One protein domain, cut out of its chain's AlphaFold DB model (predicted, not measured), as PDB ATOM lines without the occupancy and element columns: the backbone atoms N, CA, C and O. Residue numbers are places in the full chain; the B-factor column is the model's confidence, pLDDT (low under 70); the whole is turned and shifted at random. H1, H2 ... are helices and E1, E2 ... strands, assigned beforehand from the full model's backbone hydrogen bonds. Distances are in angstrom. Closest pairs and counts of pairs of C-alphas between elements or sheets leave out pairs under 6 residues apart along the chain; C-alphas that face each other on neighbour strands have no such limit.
ATOM      1  N   ALA A   2      -6.047 -47.112  26.322       88.69
ATOM      2  CA  ALA A   2      -5.343 -45.897  25.881       88.69
ATOM      3  C   ALA A   2      -5.434 -45.603  24.369       88.69
ATOM      4  O   ALA A   2      -5.856 -44.515  23.991       88.69
ATOM      5  N   ALA A   3      -5.182 -46.597  23.506       95.62
ATOM      6  CA  ALA A   3      -5.238 -46.417  22.051       95.62
ATOM      7  C   ALA A   3      -6.602 -45.909  21.532       95.62
ATOM      8  O   ALA A   3      -6.658 -45.136  20.577       95.62
ATOM      9  N   ALA A   4      -7.713 -46.312  22.161       96.94
ATOM     10  CA  ALA A   4      -9.042 -45.834  21.780       96.94
ATOM     11  C   ALA A   4      -9.257 -44.377  22.216       96.94
ATOM     12  O   ALA A   4      -9.763 -43.573  21.434       96.94
ATOM     13  N   ILE A   5      -8.828 -44.024  23.431       97.44
ATOM     14  CA  ILE A   5      -8.901 -42.649  23.945       97.44
ATOM     15  C   ILE A   5      -8.053 -41.716  23.073       97.44
ATOM     16  O   ILE A   5      -8.528 -40.665  22.657       97.44
ATOM     17  N   GLU A   6      -6.835 -42.121  22.719       96.56
ATOM     18  CA  GLU A   6      -5.924 -41.333  21.879       96.56
ATOM     19  C   GLU A   6      -6.463 -41.142  20.456       96.56
ATOM     20  O   GLU A   6      -6.373 -40.044  19.896       96.56
ATOM     21  N   ARG A   7      -7.071 -42.191  19.885       98.12
ATOM     22  CA  ARG A   7      -7.668 -42.153  18.546       98.12
ATOM     23  C   ARG A   7      -8.914 -41.276  18.484       98.12
ATOM     24  O   ARG A   7      -9.091 -40.548  17.512       98.12
ATOM     25  N   HIS A   8      -9.797 -41.387  19.473       98.12
ATOM     26  CA  HIS A   8     -11.129 -40.781  19.420       98.12
ATOM     27  C   HIS A   8     -11.245 -39.465  20.189       98.12
ATOM     28  O   HIS A   8     -12.181 -38.715  19.931       98.12
ATOM     29  N   ARG A   9     -10.308 -39.180  21.105       97.38
ATOM     30  CA  ARG A   9     -10.254 -37.972  21.945       97.38
ATOM     31  C   ARG A   9     -11.628 -37.578  22.501       97.38
ATOM     32  O   ARG A   9     -12.113 -36.479  22.223       97.38
ATOM     33  N   PRO A  10     -12.301 -38.487  23.228       98.00
ATOM     34  CA  PRO A  10     -13.641 -38.216  23.713       98.00
ATOM     35  C   PRO A  10     -13.629 -37.062  24.722       98.00
ATOM     36  O   PRO A  10     -12.711 -36.945  25.531       98.00
ATOM     37  N   ARG A  11     -14.687 -36.243  24.715       97.62
ATOM     38  CA  ARG A  11     -14.914 -35.244  25.775       97.62
ATOM     39  C   ARG A  11     -15.358 -35.878  27.097       97.62
ATOM     40  O   ARG A  11     -15.104 -35.317  28.152       97.62
ATOM     41  N   ALA A  12     -15.987 -37.053  27.026       97.88
ATOM     42  CA  ALA A  12     -16.449 -37.811  28.180       97.88
ATOM     43  C   ALA A  12     -16.360 -39.323  27.928       97.88
ATOM     44  O   ALA A  12     -16.530 -39.774  26.793       97.88
ATOM     45  N   ALA A  13     -16.136 -40.108  28.981       98.19
ATOM     46  CA  ALA A  13     -16.145 -41.567  28.941       98.19
ATOM     47  C   ALA A  13     -17.125 -42.131  29.977       98.19
ATOM     48  O   ALA A  13     -17.051 -41.792  31.154       98.19
ATOM     49  N   VAL A  14     -18.013 -43.024  29.541       98.44
ATOM     50  CA  VAL A  14     -18.853 -43.829  30.437       98.44
ATOM     51  C   VAL A  14     -18.170 -45.176  30.634       98.44
ATOM     52  O   VAL A  14     -17.836 -45.840  29.652       98.44
ATOM     53  N   VAL A  15     -17.932 -45.568  31.884       98.44
ATOM     54  CA  VAL A  15     -17.145 -46.760  32.224       98.44
ATOM     55  C   VAL A  15     -17.882 -47.683  33.188       98.44
ATOM     56  O   VAL A  15     -18.511 -47.236  34.145       98.44
ATOM     57  N   ASN A  16     -17.769 -48.993  32.955       98.44
ATOM     58  CA  ASN A  16     -18.309 -50.017  33.848       98.44
ATOM     59  C   ASN A  16     -17.319 -50.265  34.992       98.44
ATOM     60  O   ASN A  16     -16.367 -51.027  34.830       98.44
ATOM     61  N   ALA A  17     -17.552 -49.620  36.133       98.19
ATOM     62  CA  ALA A  17     -16.624 -49.528  37.258       98.19
ATOM     63  C   ALA A  17     -16.959 -50.493  38.409       98.19
ATOM     64  O   ALA A  17     -16.625 -50.235  39.559       98.19
ATOM     65  N   GLY A  18     -17.647 -51.602  38.138       97.50
ATOM     66  CA  GLY A  18     -18.102 -52.520  39.188       97.50
ATOM     67  C   GLY A  18     -17.000 -53.332  39.871       97.50
ATOM     68  O   GLY A  18     -17.289 -54.045  40.829       97.50
ATOM     69  N   GLY A  19     -15.757 -53.309  39.369       97.25
ATOM     70  CA  GLY A  19     -14.672 -54.163  39.868       97.25
ATOM     71  C   GLY A  19     -15.003 -55.659  39.835       97.25
ATOM     72  O   GLY A  19     -14.457 -56.431  40.625       97.25
ATOM     73  N   ALA A  20     -15.941 -56.054  38.967       97.19
ATOM     74  CA  ALA A  20     -16.496 -57.393  38.946       97.19
ATOM     75  C   ALA A  20     -15.437 -58.462  38.697       97.19
ATOM     76  O   ALA A  20     -14.489 -58.242  37.944       97.19
ATOM     77  N   ARG A  21     -15.609 -59.625  39.335       95.00
ATOM     78  CA  ARG A  21     -14.677 -60.758  39.253       95.00
ATOM     79  C   ARG A  21     -15.356 -62.088  39.565       95.00
ATOM     80  O   ARG A  21     -16.394 -62.126  40.225       95.00
ATOM     81  N   PHE A  22     -14.734 -63.177  39.124       93.19
ATOM     82  CA  PHE A  22     -15.063 -64.525  39.585       93.19
ATOM     83  C   PHE A  22     -14.434 -64.806  40.960       93.19
ATOM     84  O   PHE A  22     -13.687 -63.990  41.497       93.19
ATOM     85  N   LEU A  23     -14.714 -65.984  41.528       91.94
ATOM     86  CA  LEU A  23     -14.095 -66.433  42.785       91.94
ATOM     87  C   LEU A  23     -12.564 -66.534  42.689       91.94
ATOM     88  O   LEU A  23     -11.874 -66.446  43.701       91.94
ATOM     89  N   GLN A  24     -12.046 -66.750  41.481       93.75
ATOM     90  CA  GLN A  24     -10.630 -66.915  41.174       93.75
ATOM     91  C   GLN A  24     -10.308 -66.147  39.890       93.75
ATOM     92  O   GLN A  24     -11.115 -66.136  38.959       93.75
ATOM     93  N   GLY A  25      -9.117 -65.552  39.839       92.25
ATOM     94  CA  GLY A  25      -8.636 -64.773  38.699       92.25
ATOM     95  C   GLY A  25      -8.802 -63.262  38.860       92.25
ATOM     96  O   GLY A  25      -9.145 -62.752  39.931       92.25
ATOM     97  N   ASP A  26      -8.514 -62.565  37.767       94.75
ATOM     98  CA  ASP A  26      -8.464 -61.109  37.702       94.75
ATOM     99  C   ASP A  26      -9.856 -60.473  37.518       94.75
ATOM    100  O   ASP A  26     -10.828 -61.156  37.166       94.75
ATOM    101  N   PRO A  27      -9.983 -59.155  37.759       96.25
ATOM    102  CA  PRO A  27     -11.179 -58.398  37.407       96.25
ATOM    103  C   PRO A  27     -11.589 -58.588  35.942       96.25
ATOM    104  O   PRO A  27     -10.757 -58.553  35.039       96.25
ATOM    105  N   ILE A  28     -12.893 -58.733  35.706       96.50
ATOM    106  CA  ILE A  28     -13.490 -58.849  34.366       96.50
ATOM    107  C   ILE A  28     -14.045 -57.514  33.843       96.50
ATOM    108  O   ILE A  28     -14.370 -57.398  32.663       96.50
ATOM    109  N   VAL A  29     -14.143 -56.500  34.706       96.50
ATOM    110  CA  VAL A  29     -14.441 -55.099  34.353       96.50
ATOM    111  C   VAL A  29     -13.525 -54.165  35.149       96.50
ATOM    112  O   VAL A  29     -12.728 -54.623  35.969       96.50
ATOM    113  N   MET A  30     -13.649 -52.855  34.922       97.88
ATOM    114  CA  MET A  30     -12.738 -51.859  35.485       97.88
ATOM    115  C   MET A  30     -12.786 -51.817  37.016       97.88
ATOM    116  O   MET A  30     -13.854 -51.781  37.635       97.88
ATOM    117  N   THR A  31     -11.597 -51.790  37.608       97.81
ATOM    118  CA  THR A  31     -11.331 -51.472  39.012       97.81
ATOM    119  C   THR A  31     -11.216 -49.959  39.218       97.81
ATOM    120  O   THR A  31     -11.174 -49.189  38.260       97.81
ATOM    121  N   ALA A  32     -11.089 -49.512  40.472       98.12
ATOM    122  CA  ALA A  32     -10.818 -48.104  40.773       98.12
ATOM    123  C   ALA A  32      -9.531 -47.582  40.100       98.12
ATOM    124  O   ALA A  32      -9.502 -46.443  39.639       98.12
ATOM    125  N   ALA A  33      -8.488 -48.415  39.998       97.75
ATOM    126  CA  ALA A  33      -7.231 -48.044  39.348       97.75
ATOM    127  C   ALA A  33      -7.415 -47.807  37.841       97.75
ATOM    128  O   ALA A  33      -6.905 -46.826  37.303       97.75
ATOM    129  N   ASP A  34      -8.207 -48.653  37.179       97.94
ATOM    130  CA  ASP A  34      -8.517 -48.493  35.757       97.94
ATOM    131  C   ASP A  34      -9.333 -47.213  35.507       97.94
ATOM    132  O   ASP A  34      -9.057 -46.470  34.566       97.94
ATOM    133  N   VAL A  35     -10.305 -46.908  36.379       98.38
ATOM    134  CA  VAL A  35     -11.092 -45.663  36.296       98.38
ATOM    135  C   VAL A  35     -10.198 -44.432  36.457       98.38
ATOM    136  O   VAL A  35     -10.350 -43.473  35.702       98.38
ATOM    137  N   LEU A  36      -9.243 -44.460  37.393       97.88
ATOM    138  CA  LEU A  36      -8.263 -43.383  37.565       97.88
ATOM    139  C   LEU A  36      -7.395 -43.191  36.317       97.88
ATOM    140  O   LEU A  36      -7.122 -42.054  35.931       97.88
ATOM    141  N   GLU A  37      -7.004 -44.273  35.643       97.44
ATOM    142  CA  GLU A  37      -6.257 -44.167  34.390       97.44
ATOM    143  C   GLU A  37      -7.106 -43.534  33.269       97.44
ATOM    144  O   GLU A  37      -6.595 -42.716  32.500       97.44
ATOM    145  N   VAL A  38      -8.406 -43.848  33.182       97.81
ATOM    146  CA  VAL A  38      -9.320 -43.160  32.248       97.81
ATOM    147  C   VAL A  38      -9.448 -41.682  32.607       97.81
ATOM    148  O   VAL A  38      -9.331 -40.832  31.722       97.81
ATOM    149  N   ALA A  39      -9.653 -41.366  33.887       97.38
ATOM    150  CA  ALA A  39      -9.816 -39.998  34.374       97.38
ATOM    151  C   ALA A  39      -8.569 -39.134  34.134       97.38
ATOM    152  O   ALA A  39      -8.684 -37.941  33.883       97.38
ATOM    153  N   ALA A  40      -7.378 -39.737  34.113       96.69
ATOM    154  CA  ALA A  40      -6.143 -39.043  33.754       96.69
ATOM    155  C   ALA A  40      -6.041 -38.690  32.254       96.69
ATOM    156  O   ALA A  40      -5.164 -37.920  31.862       96.69
ATOM    157  N   ARG A  41      -6.896 -39.265  31.397       97.38
ATOM    158  CA  ARG A  41      -6.808 -39.162  29.929       97.38
ATOM    159  C   ARG A  41      -8.048 -38.557  29.267       97.38
ATOM    160  O   ARG A  41      -7.993 -38.239  28.080       97.38
ATOM    161  N   VAL A  42      -9.160 -38.430  29.992       97.31
ATOM    162  CA  VAL A  42     -10.453 -37.958  29.477       97.31
ATOM    163  C   VAL A  42     -10.981 -36.834  30.376       97.31
ATOM    164  O   VAL A  42     -10.919 -36.987  31.592       97.31
ATOM    165  N   PRO A  43     -11.529 -35.732  29.824       97.19
ATOM    166  CA  PRO A  43     -11.977 -34.591  30.631       97.19
ATOM    167  C   PRO A  43     -13.077 -34.915  31.649       97.19
ATOM    168  O   PRO A  43     -13.071 -34.364  32.746       97.19
ATOM    169  N   ALA A  44     -14.017 -35.795  31.295       98.19
ATOM    170  CA  ALA A  44     -15.097 -36.230  32.174       98.19
ATOM    171  C   ALA A  44     -15.249 -37.754  32.151       98.19
ATOM    172  O   ALA A  44     -15.234 -38.380  31.089       98.19
ATOM    173  N   VAL A  45     -15.442 -38.358  33.322       98.56
ATOM    174  CA  VAL A  45     -15.690 -39.799  33.455       98.56
ATOM    175  C   VAL A  45     -16.968 -40.015  34.243       98.56
ATOM    176  O   VAL A  45     -17.117 -39.463  35.329       98.56
ATOM    177  N   VAL A  46     -17.867 -40.832  33.699       98.75
ATOM    178  CA  VAL A  46     -19.094 -41.282  34.361       98.75
ATOM    179  C   VAL A  46     -18.947 -42.765  34.680       98.75
ATOM    180  O   VAL A  46     -18.846 -43.593  33.773       98.75
ATOM    181  N   ALA A  47     -18.916 -43.110  35.962       98.62
ATOM    182  CA  ALA A  47     -18.786 -44.484  36.424       98.62
ATOM    183  C   ALA A  47     -20.163 -45.098  36.706       98.62
ATOM    184  O   ALA A  47     -20.952 -44.570  37.488       98.62
ATOM    185  N   VAL A  48     -20.436 -46.230  36.061       98.62
ATOM    186  CA  VAL A  48     -21.694 -46.984  36.156       98.62
ATOM    187  C   VAL A  48     -21.409 -48.463  36.434       98.62
ATOM    188  O   VAL A  48     -20.260 -48.853  36.647       98.62
ATOM    189  N   HIS A  49     -22.443 -49.308  36.398       98.38
ATOM    190  CA  HIS A  49     -22.323 -50.762  36.575       98.38
ATOM    191  C   HIS A  49     -21.810 -51.155  37.976       98.38
ATOM    192  O   HIS A  49     -20.946 -52.017  38.130       98.38
ATOM    193  N   MET A  50     -22.350 -50.512  39.010       98.25
ATOM    194  CA  MET A  50     -22.004 -50.727  40.418       98.25
ATOM    195  C   MET A  50     -23.281 -51.021  41.207       98.25
ATOM    196  O   MET A  50     -24.351 -50.565  40.814       98.25
ATOM    197  N   GLU A  51     -23.178 -51.774  42.304       98.00
ATOM    198  CA  GLU A  51     -24.253 -51.958  43.304       98.00
ATOM    199  C   GLU A  51     -25.600 -52.508  42.777       98.00
ATOM    200  O   GLU A  51     -26.600 -52.473  43.485       98.00
ATOM    201  N   ALA A  52     -25.628 -53.064  41.562       97.06
ATOM    202  CA  ALA A  52     -26.820 -53.671  40.960       97.06
ATOM    203  C   ALA A  52     -26.730 -55.203  40.835       97.06
ATOM    204  O   ALA A  52     -27.750 -55.884  40.750       97.06
ATOM    205  N   ILE A  53     -25.514 -55.762  40.798       95.00
ATOM    206  CA  ILE A  53     -25.271 -57.192  40.563       95.00
ATOM    207  C   ILE A  53     -24.231 -57.700  41.568       95.00
ATOM    208  O   ILE A  53     -23.214 -57.051  41.793       95.00
ATOM    209  N   ASN A  54     -24.474 -58.878  42.148       92.75
ATOM    210  CA  ASN A  54     -23.752 -59.428  43.306       92.75
ATOM    211  C   ASN A  54     -22.224 -59.535  43.168       92.75
ATOM    212  O   ASN A  54     -21.519 -59.533  44.171       92.75
ATOM    213  N   HIS A  55     -21.713 -59.675  41.949       93.56
ATOM    214  CA  HIS A  55     -20.287 -59.853  41.693       93.56
ATOM    215  C   HIS A  55     -19.564 -58.538  41.391       93.56
ATOM    216  O   HIS A  55     -18.352 -58.568  41.206       93.56
ATOM    217  N   CYS A  56     -20.265 -57.399  41.353       96.81
ATOM    218  CA  CYS A  56     -19.659 -56.068  41.303       96.81
ATOM    219  C   CYS A  56     -19.278 -55.639  42.721       96.81
ATOM    220  O   CYS A  56     -20.113 -55.137  43.468       96.81
ATOM    221  N   VAL A  57     -18.025 -55.894  43.096       95.94
ATOM    222  CA  VAL A  57     -17.547 -55.698  44.471       95.94
ATOM    223  C   VAL A  57     -17.104 -54.269  44.776       95.94
ATOM    224  O   VAL A  57     -16.988 -53.937  45.947       95.94
ATOM    225  N   LEU A  58     -16.858 -53.427  43.762       98.06
ATOM    226  CA  LEU A  58     -16.523 -52.019  43.988       98.06
ATOM    227  C   LEU A  58     -17.801 -51.208  44.228       98.06
ATOM    228  O   LEU A  58     -18.677 -51.145  43.361       98.06
ATOM    229  N   THR A  59     -17.891 -50.569  45.390       98.38
ATOM    230  CA  THR A  59     -19.030 -49.724  45.779       98.38
ATOM    231  C   THR A  59     -18.856 -48.282  45.313       98.38
ATOM    232  O   THR A  59     -17.742 -47.792  45.093       98.38
ATOM    233  N   ARG A  60     -19.971 -47.549  45.193       98.62
ATOM    234  CA  ARG A  60     -19.934 -46.122  44.835       98.62
ATOM    235  C   ARG A  60     -19.174 -45.312  45.885       98.62
ATOM    236  O   ARG A  60     -18.488 -44.354  45.539       98.62
ATOM    237  N   ALA A  61     -19.302 -45.681  47.159       98.44
ATOM    238  CA  ALA A  61     -18.609 -45.024  48.263       98.44
ATOM    239  C   ALA A  61     -17.084 -45.189  48.159       98.44
ATOM    240  O   ALA A  61     -16.358 -44.199  48.249       98.44
ATOM    241  N   GLU A  62     -16.605 -46.409  47.903       98.44
ATOM    242  CA  GLU A  62     -15.176 -46.682  47.712       98.44
ATOM    243  C   GLU A  62     -14.612 -45.927  46.506       98.44
ATOM    244  O   GLU A  62     -13.555 -45.304  46.608       98.44
ATOM    245  N   LEU A  63     -15.331 -45.910  45.376       98.50
ATOM    246  CA  LEU A  63     -14.862 -45.199  44.186       98.50
ATOM    247  C   LEU A  63     -14.855 -43.675  44.379       98.50
ATOM    248  O   LEU A  63     -13.904 -43.028  43.952       98.50
ATOM    249  N   ARG A  64     -15.853 -43.096  45.065       98.06
ATOM    250  CA  ARG A  64     -15.853 -41.659  45.415       98.06
ATOM    251  C   ARG A  64     -14.638 -41.276  46.254       98.06
ATOM    252  O   ARG A  64     -14.075 -40.206  46.045       98.06
ATOM    253  N   ALA A  65     -14.242 -42.140  47.187       97.94
ATOM    254  CA  ALA A  65     -13.063 -41.915  48.014       97.94
ATOM    255  C   ALA A  65     -11.759 -42.038  47.206       97.94
ATOM    256  O   ALA A  65     -10.834 -41.256  47.415       97.94
ATOM    257  N   ALA A  66     -11.683 -42.999  46.281       97.38
ATOM    258  CA  ALA A  66     -10.478 -43.267  45.497       97.38
ATOM    259  C   ALA A  66     -10.271 -42.312  44.305       97.38
ATOM    260  O   ALA A  66      -9.129 -42.046  43.938       97.38
ATOM    261  N   ALA A  67     -11.349 -41.818  43.690       95.94
ATOM    262  CA  ALA A  67     -11.314 -41.060  42.440       95.94
ATOM    263  C   ALA A  67     -12.143 -39.759  42.524       95.94
ATOM    264  O   ALA A  67     -13.204 -39.648  41.897       95.94
TER     265      ALA A  67
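This is residues 2 to 67 of the 81 residues of an uncharacterized protein of Chloroflexi bacterium (UniProt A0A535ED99). A small ladder of two parallel strands, E1 and E2, has one helix, H2, packed over it, while H3 lies close to the beginning of H2, and H1, the element whose centre is farthest from the mean of the C-alphas, is set off to the side at the end of the sheet where E1 begins. The long loop of residues 17 to 31 reaches away past the opposite end of the sheet, to Leu 23, before it folds back to H2. The printed part has 66 residues with three named helices and two named strands, in the order H1, E1, H2, E2, H3. The class is mixed, helices and strands, with 32 residues in named elements, under half of those printed. The whole is compact, with a radius of gyration of the C-alphas of 12.2 A and spans of 35 by 23 by 17 A.

Strand E1, residues 12 to 16, runs 13.6 A from C-alpha 12 at (-16.449, -37.811, 28.180). Strand E2, residues 44 to 48, is 13.2 A long. H2, residues 32 to 39, is the longest helix by residues and measures 10.4 A. H1, residues 2 to 8, begins at C-alpha 2 at (-5.343, -45.897, 25.881) and is 10.1 A long. H3, residues 60 to 66, is 9.9 A long and ends at C-alpha 66 at (-10.478, -43.267, 45.497).

E1 and E2 are parallel neighbours, with 22 degrees between their directions. N 13 and O 44 are within hydrogen-bond range at 2.9 A, and N 46 and O 13 at 2.8 A. E1, H2 and E2 form a strand-helix-strand unit, two parallel neighbour strands with a helix between them along the chain, and its crossover is right-handed. The closest C-alphas of H2 and E1 are those of Val 35 and Val 15, 7.4 A apart; of H2 and E2, those of Ala 39 and Val 45, 5.9 A apart. H3 is close to H2 but not clearly touching, with the closest C-alphas, those of Leu 63 and Ala 32, 6.0 A apart. Their lines are only just about perpendicular, at 72 degrees. H1 is also close to H2 but not clearly touching, with the closest C-alphas, those of Ala 2 and Val 38, 8.0 A apart. These two run the same way at a shallow tilt of 32 degrees, only just short of steep. H1 is apart from E2 and H3. In H1, H2 and H3 every O i to N i+4 pair is within hydrogen-bond range.

The two C-alphas farthest apart are those of Arg 11 and Leu 23, at 35.5 A. The links E1 to H2, 15 residues, and E2 to H3, 11 residues, are long; H1 to E1 and H2 to E2 are tight. The printed part has no cut. Its mean pLDDT is 97.0, and no printed residue is under 70.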